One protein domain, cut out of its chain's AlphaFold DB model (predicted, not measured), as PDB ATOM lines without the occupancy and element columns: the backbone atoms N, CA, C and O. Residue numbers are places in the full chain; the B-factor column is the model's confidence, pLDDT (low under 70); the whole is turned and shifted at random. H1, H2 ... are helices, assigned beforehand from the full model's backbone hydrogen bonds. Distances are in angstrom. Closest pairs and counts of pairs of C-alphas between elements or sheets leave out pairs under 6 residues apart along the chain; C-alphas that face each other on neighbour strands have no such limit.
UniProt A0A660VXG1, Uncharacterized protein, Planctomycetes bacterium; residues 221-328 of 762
ATOM      1  N   TYR A 221      48.499 -15.264 161.501       82.06
ATOM      2  CA  TYR A 221      49.346 -16.341 161.004       82.06
ATOM      3  C   TYR A 221      49.955 -15.996 159.639       82.06
ATOM      4  O   TYR A 221      51.161 -16.164 159.445       82.06
ATOM      5  N   GLU A 222      49.162 -15.447 158.715       83.75
ATOM      6  CA  GLU A 222      49.641 -15.026 157.394       83.75
ATOM      7  C   GLU A 222      50.641 -13.874 157.501       83.75
ATOM      8  O   GLU A 222      51.693 -13.916 156.864       83.75
ATOM      9  N   ILE A 223      50.378 -12.889 158.370       86.44
ATOM     10  CA  ILE A 223      51.331 -11.803 158.646       86.44
ATOM     11  C   ILE A 223      52.627 -12.361 159.238       86.44
ATOM     12  O   ILE A 223      53.714 -11.947 158.838       86.44
ATOM     13  N   SER A 224      52.542 -13.297 160.185       87.50
ATOM     14  CA  SER A 224      53.731 -13.896 160.807       87.50
ATOM     15  C   SER A 224      54.571 -14.658 159.782       87.50
ATOM     16  O   SER A 224      55.781 -14.450 159.707       87.50
ATOM     17  N   SER A 225      53.928 -15.455 158.924       90.50
ATOM     18  CA  SER A 225      54.598 -16.149 157.823       90.50
ATOM     19  C   SER A 225      55.211 -15.173 156.812       90.50
ATOM     20  O   SER A 225      56.333 -15.388 156.356       90.50
ATOM     21  N   ALA A 226      54.518 -14.081 156.480       94.12
ATOM     22  CA  ALA A 226      55.044 -13.049 155.594       94.12
ATOM     23  C   ALA A 226      56.259 -12.335 156.207       94.12
ATOM     24  O   ALA A 226      57.232 -12.074 155.507       94.12
ATOM     25  N   ARG A 227      56.270 -12.079 157.522       95.31
ATOM     26  CA  ARG A 227      57.432 -11.491 158.213       95.31
ATOM     27  C   ARG A 227      58.669 -12.382 158.137       95.31
ATOM     28  O   ARG A 227      59.761 -11.860 157.934       95.31
ATOM     29  N   GLU A 228      58.521 -13.700 158.246       94.62
ATOM     30  CA  GLU A 228      59.645 -14.629 158.044       94.62
ATOM     31  C   GLU A 228      60.220 -14.518 156.625       94.62
ATOM     32  O   GLU A 228      61.439 -14.501 156.449       94.62
ATOM     33  N   LEU A 229      59.356 -14.362 155.617       95.69
ATOM     34  CA  LEU A 229      59.774 -14.144 154.231       95.69
ATOM     35  C   LEU A 229      60.457 -12.783 154.032       95.69
ATOM     36  O   LEU A 229      61.431 -12.708 153.287       95.69
ATOM     37  N   VAL A 230      60.008 -11.728 154.719       97.19
ATOM     38  CA  VAL A 230      60.694 -10.423 154.723       97.19
ATOM     39  C   VAL A 230      62.087 -10.544 155.346       97.19
ATOM     40  O   VAL A 230      63.056 -10.036 154.788       97.19
ATOM     41  N   GLN A 231      62.237 -11.276 156.449       97.12
ATOM     42  CA  GLN A 231      63.557 -11.507 157.044       97.12
ATOM     43  C   GLN A 231      64.464 -12.332 156.119       97.12
ATOM     44  O   GLN A 231      65.636 -11.997 155.953       97.12
ATOM     45  N   ALA A 232      63.925 -13.352 155.446       93.94
ATOM     46  CA  ALA A 232      64.658 -14.107 154.431       93.94
ATOM     47  C   ALA A 232      65.083 -13.224 153.240       93.94
ATOM     48  O   ALA A 232      66.202 -13.356 152.748       93.94
ATOM     49  N   LEU A 233      64.221 -12.294 152.808       96.94
ATOM     50  CA  LEU A 233      64.520 -11.308 151.768       96.94
ATOM     51  C   LEU A 233      65.693 -10.401 152.173       96.94
ATOM     52  O   LEU A 233      66.610 -10.201 151.376       96.94
ATOM     53  N   LEU A 234      65.688  -9.880 153.405       96.12
ATOM     54  CA  LEU A 234      66.739  -8.991 153.911       96.12
ATOM     55  C   LEU A 234      68.074  -9.715 154.154       96.12
ATOM     56  O   LEU A 234      69.133  -9.122 153.958       96.12
ATOM     57  N   GLN A 235      68.039 -10.994 154.538       95.56
ATOM     58  CA  GLN A 235      69.233 -11.809 154.815       95.56
ATOM     59  C   GLN A 235      69.838 -12.476 153.572       95.56
ATOM     60  O   GLN A 235      70.923 -13.049 153.647       95.56
ATOM     61  N   ALA A 236      69.155 -12.443 152.430       94.06
ATOM     62  CA  ALA A 236      69.618 -13.115 151.226       94.06
ATOM     63  C   ALA A 236      70.873 -12.443 150.628       94.06
ATOM     64  O   ALA A 236      70.841 -11.290 150.179       94.06
ATOM     65  N   ASP A 237      71.957 -13.225 150.556       86.94
ATOM     66  CA  ASP A 237      73.264 -12.839 150.000       86.94
ATOM     67  C   ASP A 237      73.280 -12.783 148.463       86.94
ATOM     68  O   ASP A 237      74.145 -12.145 147.860       86.94
ATOM     69  N   SER A 238      72.341 -13.474 147.807       86.44
ATOM     70  CA  SER A 238      72.280 -13.596 146.351       86.44
ATOM     71  C   SER A 238      70.984 -13.020 145.779       86.44
ATOM     72  O   SER A 238      69.909 -13.126 146.372       86.44
ATOM     73  N   GLY A 239      71.058 -12.459 144.567       88.44
ATOM     74  CA  GLY A 239      69.872 -11.956 143.865       88.44
ATOM     75  C   GLY A 239      68.827 -13.041 143.568       88.44
ATOM     76  O   GLY A 239      67.648 -12.731 143.427       88.44
ATOM     77  N   ARG A 240      69.233 -14.319 143.512       88.75
ATOM     78  CA  ARG A 240      68.310 -15.445 143.313       88.75
ATOM     79  C   ARG A 240      67.468 -15.708 144.558       88.75
ATOM     80  O   ARG A 240      66.265 -15.906 144.428       88.75
ATOM     81  N   ASP A 241      68.086 -15.707 145.734       89.75
ATOM     82  CA  ASP A 241      67.375 -15.982 146.986       89.75
ATOM     83  C   ASP A 241      66.427 -14.825 147.335       89.75
ATOM     84  O   ASP A 241      65.292 -15.067 147.741       89.75
ATOM     85  N   ARG A 242      66.827 -13.577 147.034       91.19
ATOM     86  CA  ARG A 242      65.933 -12.407 147.113       91.19
ATOM     87  C   ARG A 242      64.726 -12.532 146.191       91.19
ATOM     88  O   ARG A 242      63.604 -12.305 146.628       91.19
ATOM     89  N   ALA A 243      64.940 -12.934 144.937       89.75
ATOM     90  CA  ALA A 243      63.851 -13.126 143.981       89.75
ATOM     91  C   ALA A 243      62.858 -14.209 144.439       89.75
ATOM     92  O   ALA A 243      61.655 -14.025 144.291       89.75
ATOM     93  N   LEU A 244      63.343 -15.305 145.036       90.56
ATOM     94  CA  LEU A 244      62.482 -16.360 145.587       90.56
ATOM     95  C   LEU A 244      61.658 -15.875 146.786       90.56
ATOM     96  O   LEU A 244      60.473 -16.193 146.874       90.56
ATOM     97  N   ALA A 245      62.256 -15.097 147.693       92.50
ATOM     98  CA  ALA A 245      61.536 -14.506 148.821       92.50
ATOM     99  C   ALA A 245      60.482 -13.485 148.351       92.50
ATOM    100  O   ALA A 245      59.344 -13.520 148.814       92.50
ATOM    101  N   ALA A 246      60.826 -12.636 147.376       93.38
ATOM    102  CA  ALA A 246      59.898 -11.686 146.764       93.38
ATOM    103  C   ALA A 246      58.733 -12.387 146.041       93.38
ATOM    104  O   ALA A 246      57.583 -11.986 146.198       93.38
ATOM    105  N   GLU A 247      59.000 -13.471 145.303       93.94
ATOM    106  CA  GLU A 247      57.959 -14.284 144.661       93.94
ATOM    107  C   GLU A 247      57.032 -14.937 145.700       93.94
ATOM    108  O   GLU A 247      55.819 -14.988 145.508       93.94
ATOM    109  N   ALA A 248      57.578 -15.411 146.823       92.81
ATOM    110  CA  ALA A 248      56.774 -15.971 147.906       92.81
ATOM    111  C   ALA A 248      55.874 -14.912 148.567       92.81
ATOM    112  O   ALA A 248      54.703 -15.192 148.818       92.81
ATOM    113  N   LEU A 249      56.387 -13.694 148.784       95.38
ATOM    114  CA  LEU A 249      55.602 -12.553 149.273       95.38
ATOM    115  C   LEU A 249      54.502 -12.144 148.280       95.38
ATOM    116  O   LEU A 249      53.395 -11.820 148.696       95.38
ATOM    117  N   HIS A 250      54.770 -12.214 146.971       93.75
ATOM    118  CA  HIS A 250      53.794 -11.896 145.919       93.75
ATOM    119  C   HIS A 250      52.565 -12.821 145.937       93.75
ATOM    120  O   HIS A 250      51.451 -12.367 145.693       93.75
ATOM    121  N   ARG A 251      52.737 -14.099 146.309       92.38
ATOM    122  CA  ARG A 251      51.637 -15.085 146.396       92.38
ATOM    123  C   ARG A 251      50.640 -14.818 147.526       92.38
ATOM    124  O   ARG A 251      49.539 -15.359 147.478       92.38
ATOM    125  N   SER A 252      51.010 -14.014 148.521       91.50
ATOM    126  CA  SER A 252      50.097 -13.509 149.552       91.50
ATOM    127  C   SER A 252      50.241 -11.987 149.638       91.50
ATOM    128  O   SER A 252      50.879 -11.463 150.552       91.50
ATOM    129  N   PRO A 253      49.711 -11.250 148.647       90.25
ATOM    130  CA  PRO A 253      50.097  -9.863 148.417       90.25
ATOM    131  C   PRO A 253      49.697  -8.935 149.564       90.25
ATOM    132  O   PRO A 253      50.460  -8.039 149.909       90.25
ATOM    133  N   GLN A 254      48.549  -9.167 150.205       90.62
ATOM    134  CA  GLN A 254      48.092  -8.329 151.317       90.62
ATOM    135  C   GLN A 254      48.967  -8.513 152.567       90.62
ATOM    136  O   GLN A 254      49.469  -7.532 153.124       90.62
ATOM    137  N   ALA A 255      49.222  -9.762 152.978       91.50
ATOM    138  CA  ALA A 255      50.109 -10.060 154.102       91.50
ATOM    139  C   ALA A 255      51.563  -9.656 153.798       91.50
ATOM    140  O   ALA A 255      52.242  -9.089 154.653       91.50
ATOM    141  N   GLY A 256      52.019  -9.886 152.562       94.81
ATOM    142  CA  GLY A 256      53.351  -9.534 152.084       94.81
ATOM    143  C   GLY A 256      53.612  -8.030 152.105       94.81
ATOM    144  O   GLY A 256      54.595  -7.595 152.700       94.81
ATOM    145  N   VAL A 257      52.714  -7.223 151.529       94.88
ATOM    146  CA  VAL A 257      52.807  -5.752 151.559       94.88
ATOM    147  C   VAL A 257      52.780  -5.237 152.997       94.88
ATOM    148  O   VAL A 257      53.626  -4.428 153.369       94.88
ATOM    149  N   THR A 258      51.870  -5.747 153.828       93.38
ATOM    150  CA  THR A 258      51.766  -5.345 155.239       93.38
ATOM    151  C   THR A 258      53.058  -5.646 156.007       93.38
ATOM    152  O   THR A 258      53.561  -4.799 156.743       93.38
ATOM    153  N   ALA A 259      53.642  -6.832 155.815       94.44
ATOM    154  CA  ALA A 259      54.903  -7.208 156.448       94.44
ATOM    155  C   ALA A 259      56.086  -6.353 155.957       94.44
ATOM    156  O   ALA A 259      56.899  -5.923 156.775       94.44
ATOM    157  N   LEU A 260      56.166  -6.076 154.650       96.31
ATOM    158  CA  LEU A 260      57.198  -5.220 154.055       96.31
ATOM    159  C   LEU A 260      57.124  -3.783 154.591       96.31
ATOM    160  O   LEU A 260      58.158  -3.215 154.931       96.31
ATOM    161  N   LEU A 261      55.921  -3.209 154.706       95.50
ATOM    162  CA  LEU A 261      55.727  -1.851 155.226       95.50
ATOM    163  C   LEU A 261      56.055  -1.740 156.711       95.50
ATOM    164  O   LEU A 261      56.698  -0.776 157.118       95.50
ATOM    165  N   ARG A 262      55.671  -2.739 157.513       94.19
ATOM    166  CA  ARG A 262      56.049  -2.801 158.932       94.19
ATOM    167  C   ARG A 262      57.563  -2.791 159.106       94.19
ATOM    168  O   ARG A 262      58.075  -2.043 159.930       94.19
ATOM    169  N   GLU A 263      58.278  -3.591 158.322       96.44
ATOM    170  CA  GLU A 263      59.740  -3.630 158.386       96.44
ATOM    171  C   GLU A 263      60.370  -2.329 157.863       96.44
ATOM    172  O   GLU A 263      61.321  -1.822 158.454       96.44
ATOM    173  N   LEU A 264      59.809  -1.740 156.802       95.94
ATOM    174  CA  LEU A 264      60.280  -0.472 156.243       95.94
ATOM    175  C   LEU A 264      60.158   0.672 157.257       95.94
ATOM    176  O   LEU A 264      61.096   1.451 157.406       95.94
ATOM    177  N   LEU A 265      59.047   0.728 157.995       93.75
ATOM    178  CA  LEU A 265      58.841   1.693 159.075       93.75
ATOM    179  C   LEU A 265      59.828   1.507 160.226       93.75
ATOM    180  O   LEU A 265      60.358   2.491 160.732       93.75
ATOM    181  N   LEU A 266      60.119   0.262 160.615       93.19
ATOM    182  CA  LEU A 266      61.117  -0.019 161.651       93.19
ATOM    183  C   LEU A 266      62.513   0.470 161.241       93.19
ATOM    184  O   LEU A 266      63.237   1.025 162.069       93.19
ATOM    185  N   ILE A 267      62.891   0.287 159.972       92.94
ATOM    186  CA  ILE A 267      64.167   0.782 159.440       92.94
ATOM    187  C   ILE A 267      64.184   2.311 159.427       92.94
ATOM    188  O   ILE A 267      65.164   2.907 159.877       92.94
ATOM    189  N   ASP A 268      63.113   2.936 158.945       92.75
ATOM    190  CA  ASP A 268      62.988   4.389 158.817       92.75
ATOM    191  C   ASP A 268      63.013   5.116 160.175       92.75
ATOM    192  O   ASP A 268      63.699   6.126 160.328       92.75
ATOM    193  N   GLN A 269      62.366   4.544 161.194       89.12
ATOM    194  CA  GLN A 269      62.351   5.071 162.565       89.12
ATOM    195  C   GLN A 269      63.654   4.810 163.337       89.12
ATOM    196  O   GLN A 269      63.875   5.373 164.412       89.12
ATOM    197  N   SER A 270      64.539   3.951 162.825       90.06
ATOM    198  CA  SER A 270      65.795   3.652 163.505       90.06
ATOM    199  C   SER A 270      66.785   4.822 163.404       90.06
ATOM    200  O   SER A 270      66.956   5.450 162.361       90.06
ATOM    201  N   ALA A 271      67.526   5.087 164.488       80.50
ATOM    202  CA  ALA A 271      68.532   6.157 164.528       80.50
ATOM    203  C   ALA A 271      69.678   5.979 163.506       80.50
ATOM    204  O   ALA A 271      70.431   6.915 163.245       80.50
ATOM    205  N   ALA A 272      69.818   4.774 162.947       82.19
ATOM    206  CA  ALA A 272      70.791   4.417 161.928       82.19
ATOM    207  C   ALA A 272      70.084   3.772 160.727       82.19
ATOM    208  O   ALA A 272      70.445   2.664 160.331       82.19
ATOM    209  N   ALA A 273      69.066   4.453 160.189       81.25
ATOM    210  CA  ALA A 273      68.284   3.979 159.053       81.25
ATOM    211  C   ALA A 273      69.187   3.446 157.926       81.25
ATOM    212  O   ALA A 273      69.953   4.188 157.301       81.25
ATOM    213  N   ASP A 274      69.104   2.138 157.678       91.06
ATOM    214  CA  ASP A 274      69.832   1.481 156.600       91.06
ATOM    215  C   ASP A 274      69.060   1.670 155.291       91.06
ATOM    216  O   ASP A 274      68.192   0.879 154.917       91.06
ATOM    217  N   ALA A 275      69.382   2.751 154.582       88.38
ATOM    218  CA  ALA A 275      68.753   3.072 153.305       88.38
ATOM    219  C   ALA A 275      68.965   1.986 152.233       88.38
ATOM    220  O   ALA A 275      68.192   1.918 151.278       88.38
ATOM    221  N   GLY A 276      69.981   1.126 152.375       93.19
ATOM    222  CA  GLY A 276      70.185  -0.016 151.489       93.19
ATOM    223  C   GLY A 276      69.108  -1.079 151.690       93.19
ATOM    224  O   GLY A 276      68.506  -1.531 150.716       93.19
ATOM    225  N   LEU A 277      68.820  -1.434 152.946       94.88
ATOM    226  CA  LEU A 277      67.723  -2.349 153.282       94.88
ATOM    227  C   LEU A 277      66.357  -1.735 152.947       94.88
ATOM    228  O   LEU A 277      65.512  -2.417 152.367       94.88
ATOM    229  N   GLY A 278      66.168  -0.437 153.211       95.62
ATOM    230  CA  GLY A 278      64.960   0.290 152.816       95.62
ATOM    231  C   GLY A 278      64.691   0.215 151.309       95.62
ATOM    232  O   GLY A 278      63.565  -0.063 150.898       95.62
ATOM    233  N   ALA A 279      65.729   0.348 150.476       95.75
ATOM    234  CA  ALA A 279      65.578   0.244 149.023       95.75
ATOM    235  C   ALA A 279      65.135  -1.159 148.571       95.75
ATOM    236  O   ALA A 279      64.314  -1.268 147.666       95.75
ATOM    237  N   VAL A 280      65.631  -2.224 149.218       95.88
ATOM    238  CA  VAL A 280      65.223  -3.612 148.920       95.88
ATOM    239  C   VAL A 280      63.738  -3.828 149.226       95.88
ATOM    240  O   VAL A 280      63.020  -4.439 148.429       95.88
ATOM    241  N   LEU A 281      63.261  -3.313 150.364       97.00
ATOM    242  CA  LEU A 281      61.849  -3.408 150.743       97.00
ATOM    243  C   LEU A 281      60.958  -2.629 149.774       97.00
ATOM    244  O   LEU A 281      59.956  -3.163 149.303       97.00
ATOM    245  N   VAL A 282      61.347  -1.401 149.425       96.31
ATOM    246  CA  VAL A 282      60.599  -0.548 148.495       96.31
ATOM    247  C   VAL A 282      60.564  -1.123 147.077       96.31
ATOM    248  O   VAL A 282      59.514  -1.103 146.442       96.31
ATOM    249  N   GLU A 283      61.665  -1.682 146.574       95.81
ATOM    250  CA  GLU A 283      61.693  -2.351 145.267       95.81
ATOM    251  C   GLU A 283      60.745  -3.561 145.237       95.81
ATOM    252  O   GLU A 283      60.020  -3.784 144.261       95.81
ATOM    253  N   THR A 284      60.695  -4.316 146.336       96.00
ATOM    254  CA  THR A 284      59.784  -5.458 146.474       96.00
ATOM    255  C   THR A 284      58.328  -4.996 146.562       96.00
ATOM    256  O   THR A 284      57.471  -5.555 145.876       96.00
ATOM    257  N   LEU A 285      58.046  -3.934 147.327       96.38
ATOM    258  CA  LEU A 285      56.729  -3.290 147.374       96.38
ATOM    259  C   LEU A 285      56.293  -2.823 145.986       96.38
ATOM    260  O   LEU A 285      55.194  -3.162 145.556       96.38
ATOM    261  N   ALA A 286      57.155  -2.121 145.252       94.88
ATOM    262  CA  ALA A 286      56.884  -1.666 143.891       94.88
ATOM    263  C   ALA A 286      56.606  -2.832 142.931       94.88
ATOM    264  O   ALA A 286      55.721  -2.743 142.085       94.88
ATOM    265  N   THR A 287      57.310  -3.954 143.098       93.50
ATOM    266  CA  THR A 287      57.103  -5.166 142.293       93.50
ATOM    267  C   THR A 287      55.747  -5.815 142.564       93.50
ATOM    268  O   THR A 287      55.041  -6.171 141.625       93.50
ATOM    269  N   ILE A 288      55.363  -5.967 143.836       93.00
ATOM    270  CA  ILE A 288      54.080  -6.580 144.211       93.00
ATOM    271  C   ILE A 288      52.914  -5.666 143.833       93.00
ATOM    272  O   ILE A 288      51.894  -6.139 143.330       93.00
ATOM    273  N   THR A 289      53.077  -4.363 144.062       93.00
ATOM    274  CA  THR A 289      51.996  -3.380 143.923       93.00
ATOM    275  C   THR A 289      51.852  -2.786 142.528       93.00
ATOM    276  O   THR A 289      50.803  -2.246 142.195       93.00
ATOM    277  N   GLY A 290      52.907  -2.843 141.711       91.00
ATOM    278  CA  GLY A 290      53.001  -2.101 140.453       91.00
ATOM    279  C   GLY A 290      53.171  -0.584 140.634       91.00
ATOM    280  O   GLY A 290      53.251   0.141 139.642       91.00
ATOM    281  N   ARG A 291      53.232  -0.084 141.876       91.44
ATOM    282  CA  ARG A 291      53.399   1.340 142.185       91.44
ATOM    283  C   ARG A 291      54.875   1.730 142.099       91.44
ATOM    284  O   ARG A 291      55.728   1.115 142.729       91.44
ATOM    285  N   SER A 292      55.180   2.774 141.331       90.62
ATOM    286  CA  SER A 292      56.526   3.354 141.276       90.62
ATOM    287  C   SER A 292      56.904   4.004 142.605       90.62
ATOM    288  O   SER A 292      56.033   4.539 143.288       90.62
ATOM    289  N   SER A 293      58.198   4.026 142.923       91.38
ATOM    290  CA  SER A 293      58.714   4.698 144.113       91.38
ATOM    291  C   SER A 293      59.881   5.620 143.791       91.38
ATOM    292  O   SER A 293      60.722   5.297 142.952       91.38
ATOM    293  N   ASP A 294      59.939   6.737 144.515       92.06
ATOM    294  CA  ASP A 294      61.016   7.725 144.453       92.06
ATOM    295  C   ASP A 294      62.075   7.544 145.560       92.06
ATOM    296  O   ASP A 294      62.908   8.440 145.769       92.06
ATOM    297  N   TYR A 295      62.055   6.403 146.263       94.44
ATOM    298  CA  TYR A 295      62.998   6.067 147.332       94.44
ATOM    299  C   TYR A 295      64.430   5.946 146.803       94.44
ATOM    300  O   TYR A 295      64.696   5.287 145.794       94.44
ATOM    301  N   LEU A 296      65.389   6.551 147.506       91.06
ATOM    302  CA  LEU A 296      66.785   6.600 147.077       91.06
ATOM    303  C   LEU A 296      67.680   5.809 148.033       91.06
ATOM    304  O   LEU A 296      67.890   6.228 149.170       91.06
ATOM    305  N   ALA A 297      68.292   4.724 147.543       91.62
ATOM    306  CA  ALA A 297      69.236   3.902 148.315       91.62
ATOM    307  C   ALA A 297      70.482   4.679 148.784       91.62
ATOM    308  O   ALA A 297      71.111   4.332 149.784       91.62
ATOM    309  N   HIS A 298      70.856   5.731 148.050       92.56
ATOM    310  CA  HIS A 298      72.017   6.567 148.331       92.56
ATOM    311  C   HIS A 298      71.687   8.040 148.098       92.56
ATOM    312  O   HIS A 298      70.973   8.376 147.150       92.56
ATOM    313  N   ALA A 299      72.272   8.919 148.917       89.31
ATOM    314  CA  ALA A 299      72.179  10.358 148.717       89.31
ATOM    315  C   ALA A 299      72.763  10.745 147.342       89.31
ATOM    316  O   ALA A 299      73.921  10.417 147.052       89.31
ATOM    317  N   PRO A 300      72.002  11.445 146.481       89.19
ATOM    318  CA  PRO A 300      72.531  12.003 145.244       89.19
ATOM    319  C   PRO A 300      73.728  12.921 145.510       89.19
ATOM    320  O   PRO A 300      73.794  13.598 146.535       89.19
ATOM    321  N   PHE A 301      74.667  12.987 144.563       89.56
ATOM    322  CA  PHE A 301      75.839  13.852 144.694       89.56
ATOM    323  C   PHE A 301      75.424  15.312 144.950       89.56
ATOM    324  O   PHE A 301      74.729  15.914 144.133       89.56
ATOM    325  N   GLY A 302      75.870  15.873 146.078       86.31
ATOM    326  CA  GLY A 302      75.570  17.248 146.489       86.31
ATOM    327  C   GLY A 302      74.246  17.440 147.238       86.31
ATOM    328  O   GLY A 302      73.946  18.570 147.615       86.31
ATOM    329  N   MET A 303      73.466  16.380 147.473       87.00
ATOM    330  CA  MET A 303      72.298  16.432 148.354       87.00
ATOM    331  C   MET A 303      72.741  16.306 149.814       87.00
ATOM    332  O   MET A 303      73.529  15.426 150.156       87.00
ATOM    333  N   ASP A 304      72.230  17.189 150.669       90.50
ATOM    334  CA  ASP A 304      72.434  17.097 152.113       90.50
ATOM    335  C   ASP A 304      71.845  15.787 152.671       90.50
ATOM    336  O   ASP A 304      70.772  15.354 152.249       90.50
ATOM    337  N   ALA A 305      72.542  15.162 153.623       79.94
ATOM    338  CA  ALA A 305      72.138  13.871 154.180       79.94
ATOM    339  C   ALA A 305      70.796  13.951 154.926       79.94
ATOM    340  O   ALA A 305      69.980  13.040 154.803       79.94
ATOM    341  N   GLY A 306      70.536  15.055 155.636       82.88
ATOM    342  CA  GLY A 306      69.265  15.279 156.322       82.88
ATOM    343  C   GLY A 306      68.118  15.520 155.342       82.88
ATOM    344  O   GLY A 306      67.016  15.009 155.543       82.88
ATOM    345  N   LEU A 307      68.376  16.238 154.245       78.56
ATOM    346  CA  LEU A 307      67.398  16.417 153.167       78.56
ATOM    347  C   LEU A 307      67.079  15.096 152.450       78.56
ATOM    348  O   LEU A 307      65.913  14.814 152.175       78.56
ATOM    349  N   TRP A 308      68.097  14.283 152.166       88.75
ATOM    350  CA  TRP A 308      67.930  12.957 151.570       88.75
ATOM    351  C   TRP A 308      67.125  12.020 152.477       88.75
ATOM    352  O   TRP A 308      66.156  11.416 152.020       88.75
ATOM    353  N   GLN A 309      67.465  11.956 153.767       86.31
ATOM    354  CA  GLN A 309      66.740  11.139 154.738       86.31
ATOM    355  C   GLN A 309      65.283  11.594 154.871       86.31
ATOM    356  O   GLN A 309      64.378  10.766 154.830       86.31
ATOM    357  N   ARG A 310      65.037  12.909 154.927       83.56
ATOM    358  CA  ARG A 310      63.676  13.465 154.957       83.56
ATOM    359  C   ARG A 310      62.869  13.080 153.719       83.56
ATOM    360  O   ARG A 310      61.693  12.764 153.834       83.56
ATOM    361  N   ARG A 311      63.485  13.098 152.536       88.94
ATOM    362  CA  ARG A 311      62.823  12.663 151.302       88.94
ATOM    363  C   ARG A 311      62.432  11.184 151.362       88.94
ATOM    364  O   ARG A 311      61.317  10.854 150.980       88.94
ATOM    365  N   ASN A 312      63.325  10.313 151.831       91.44
ATOM    366  CA  ASN A 312      63.014   8.891 151.984       91.44
ATOM    367  C   ASN A 312      61.905   8.661 153.024       91.44
ATOM    368  O   ASN A 312      61.020   7.855 152.765       91.44
ATOM    369  N   HIS A 313      61.896   9.410 154.130       90.19
ATOM    370  CA  HIS A 313      60.821   9.361 155.127       90.19
ATOM    371  C   HIS A 313      59.450   9.699 154.516       90.19
ATOM    372  O   HIS A 313      58.499   8.941 154.670       90.19
ATOM    373  N   LEU A 314      59.364  10.775 153.723       85.44
ATOM    374  CA  LEU A 314      58.130  11.147 153.012       85.44
ATOM    375  C   LEU A 314      57.660  10.061 152.034       85.44
ATOM    376  O   LEU A 314      56.462   9.872 151.832       85.44
ATOM    377  N   GLU A 315      58.595   9.336 151.425       92.75
ATOM    378  CA  GLU A 315      58.260   8.207 150.564       92.75
ATOM    379  C   GLU A 315      57.686   7.031 151.372       92.75
ATOM    380  O   GLU A 315      56.706   6.419 150.945       92.75
ATOM    381  N   VAL A 316      58.235   6.743 152.559       92.75
ATOM    382  CA  VAL A 316      57.693   5.732 153.485       92.75
ATOM    383  C   VAL A 316      56.285   6.120 153.950       92.75
ATOM    384  O   VAL A 316      55.376   5.296 153.867       92.75
ATOM    385  N   GLU A 317      56.059   7.378 154.338       89.31
ATOM    386  CA  GLU A 317      54.719   7.892 154.663       89.31
ATOM    387  C   GLU A 317      53.740   7.730 153.494       89.31
ATOM    388  O   GLU A 317      52.586   7.338 153.671       89.31
ATOM    389  N   SER A 318      54.206   8.002 152.274       90.81
ATOM    390  CA  SER A 318      53.408   7.844 151.060       90.81
ATOM    391  C   SER A 318      52.990   6.387 150.830       90.81
ATOM    392  O   SER A 318      51.870   6.117 150.393       90.81
ATOM    393  N   TRP A 319      53.872   5.434 151.141       93.50
ATOM    394  CA  TRP A 319      53.575   4.003 151.106       93.50
ATOM    395  C   TRP A 319      52.579   3.557 152.178       93.50
ATOM    396  O   TRP A 319      51.682   2.773 151.868       93.50
ATOM    397  N   VAL A 320      52.697   4.076 153.401       90.50
ATOM    398  CA  VAL A 320      51.738   3.819 154.488       90.50
ATOM    399  C   VAL A 320      50.347   4.307 154.109       90.50
ATOM    400  O   VAL A 320      49.406   3.520 154.104       90.50
ATOM    401  N   ARG A 321      50.224   5.569 153.685       86.50
ATOM    402  CA  ARG A 321      48.940   6.154 153.278       86.50
ATOM    403  C   ARG A 321      48.310   5.396 152.113       86.50
ATOM    404  O   ARG A 321      47.099   5.195 152.066       86.50
ATOM    405  N   TRP A 322      49.131   4.957 151.158       91.56
ATOM    406  CA  TRP A 322      48.653   4.116 150.067       91.56
ATOM    407  C   TRP A 322      48.075   2.793 150.590       91.56
ATOM    408  O   TRP A 322      47.023   2.367 150.118       91.56
ATOM    409  N   HIS A 323      48.721   2.157 151.570       88.50
ATOM    410  CA  HIS A 323      48.237   0.914 152.174       88.50
ATOM    411  C   HIS A 323      46.981   1.112 153.021       88.50
ATOM    412  O   HIS A 323      46.084   0.288 152.932       88.50
ATOM    413  N   GLU A 324      46.837   2.217 153.745       83.25
ATOM    414  CA  GLU A 324      45.581   2.544 154.439       83.25
ATOM    415  C   GLU A 324      44.407   2.654 153.452       83.25
ATOM    416  O   GLU A 324      43.316   2.147 153.697       83.25
ATOM    417  N   GLN A 325      44.650   3.259 152.287       82.06
ATOM    418  CA  GLN A 325      43.631   3.460 151.254       82.06
ATOM    419  C   GLN A 325      43.307   2.193 150.446       82.06
ATOM    420  O   GLN A 325      42.181   2.041 149.971       82.06
ATOM    421  N   HIS A 326      44.279   1.295 150.249       83.00
ATOM    422  CA  HIS A 326      44.168   0.193 149.279       83.00
ATOM    423  C   HIS A 326      44.463  -1.196 149.860       83.00
ATOM    424  O   HIS A 326      44.183  -2.200 149.212       83.00
ATOM    425  N   GLY A 327      45.031  -1.303 151.057       77.44
ATOM    426  CA  GLY A 327      45.603  -2.536 151.607       77.44
ATOM    427  C   GLY A 327      44.601  -3.681 151.739       77.44
ATOM    428  O   GLY A 327      44.970  -4.836 151.536       77.44
ATOM    429  N   GLY A 328      43.327  -3.363 151.995       72.94
ATOM    430  CA  GLY A 328      42.240  -4.345 152.059       72.94
ATOM    431  C   GLY A 328      41.663  -4.771 150.701       72.94
ATOM    432  O   GLY A 328      41.017  -5.811 150.619       72.94
TER     433      GLY A 328
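What this domain is: This is residues 221 to 328 of the 762 residues of an uncharacterized protein of Planctomycetes bacterium (UniProt A0A660VXG1). Two helical hairpins and one long helix are stacked: H3 and H4 make the middle, hairpin H1 and H2 packs on one side of it at steep tilts, and H5 runs along the other side. The long link from H4 leads out to the far end, where residues 301 to 306 stick out and H5 folds back. The printed part has 108 residues, with five named helices in the order H1 to H5 and no named strand: all helix. It is compact, with a radius of gyration of the C-alphas of 13.5 A and spans of 42 by 34 by 25 A.

Where its parts are: H1, residues 221 to 235, begins at C-alpha 221 (49.346, -16.341, 161.004) and is 21.3 A long. H2 is residues 239 to 250. H3, residues 253 to 269, measures 23.9 A, and H4, residues 275 to 289, 20.3 A. H5, residues 305 to 326, measures 31.5 A and ends at C-alpha 326 (44.168, 0.193, 149.279).

How they stand to each other: H1 and H2 form a hairpin, a shallow tilt of 17 degrees; their closest C-alphas, Leu 233 and Arg 242, are 5.0 A apart. H1 touches H3 at a steep tilt of 56 degrees, closest at C-alphas Ile 223 and Ala 255, 5.0 A. H2 and H3 touch only at the corner. H2 only just touches H4, with 3 pairs of C-alphas within 8 A. The hub H3 forms a bundle, helices gathered together, with H4 and H5. H3 and H4 are a hairpin at 22 degrees, closest at C-alphas Leu 264 and Gly 278, 5.9 A. H5 touches H3 with residues 313 to 323 alone, at 28 degrees, opposite ways; the closest C-alphas, Asp 268 and His 313, are 6.6 A apart. H4 and H5 are near each other; H5 is apart from H1 and H2. In the five helices every O i to N i+4 pair is within hydrogen-bond range.

The domain as a whole: The C-alphas farthest apart, Tyr 221 and Gly 302, are 45.0 A apart. The printed part has no cut; its one long link is residues 290 to 304. No printed residue has a pLDDT under 70.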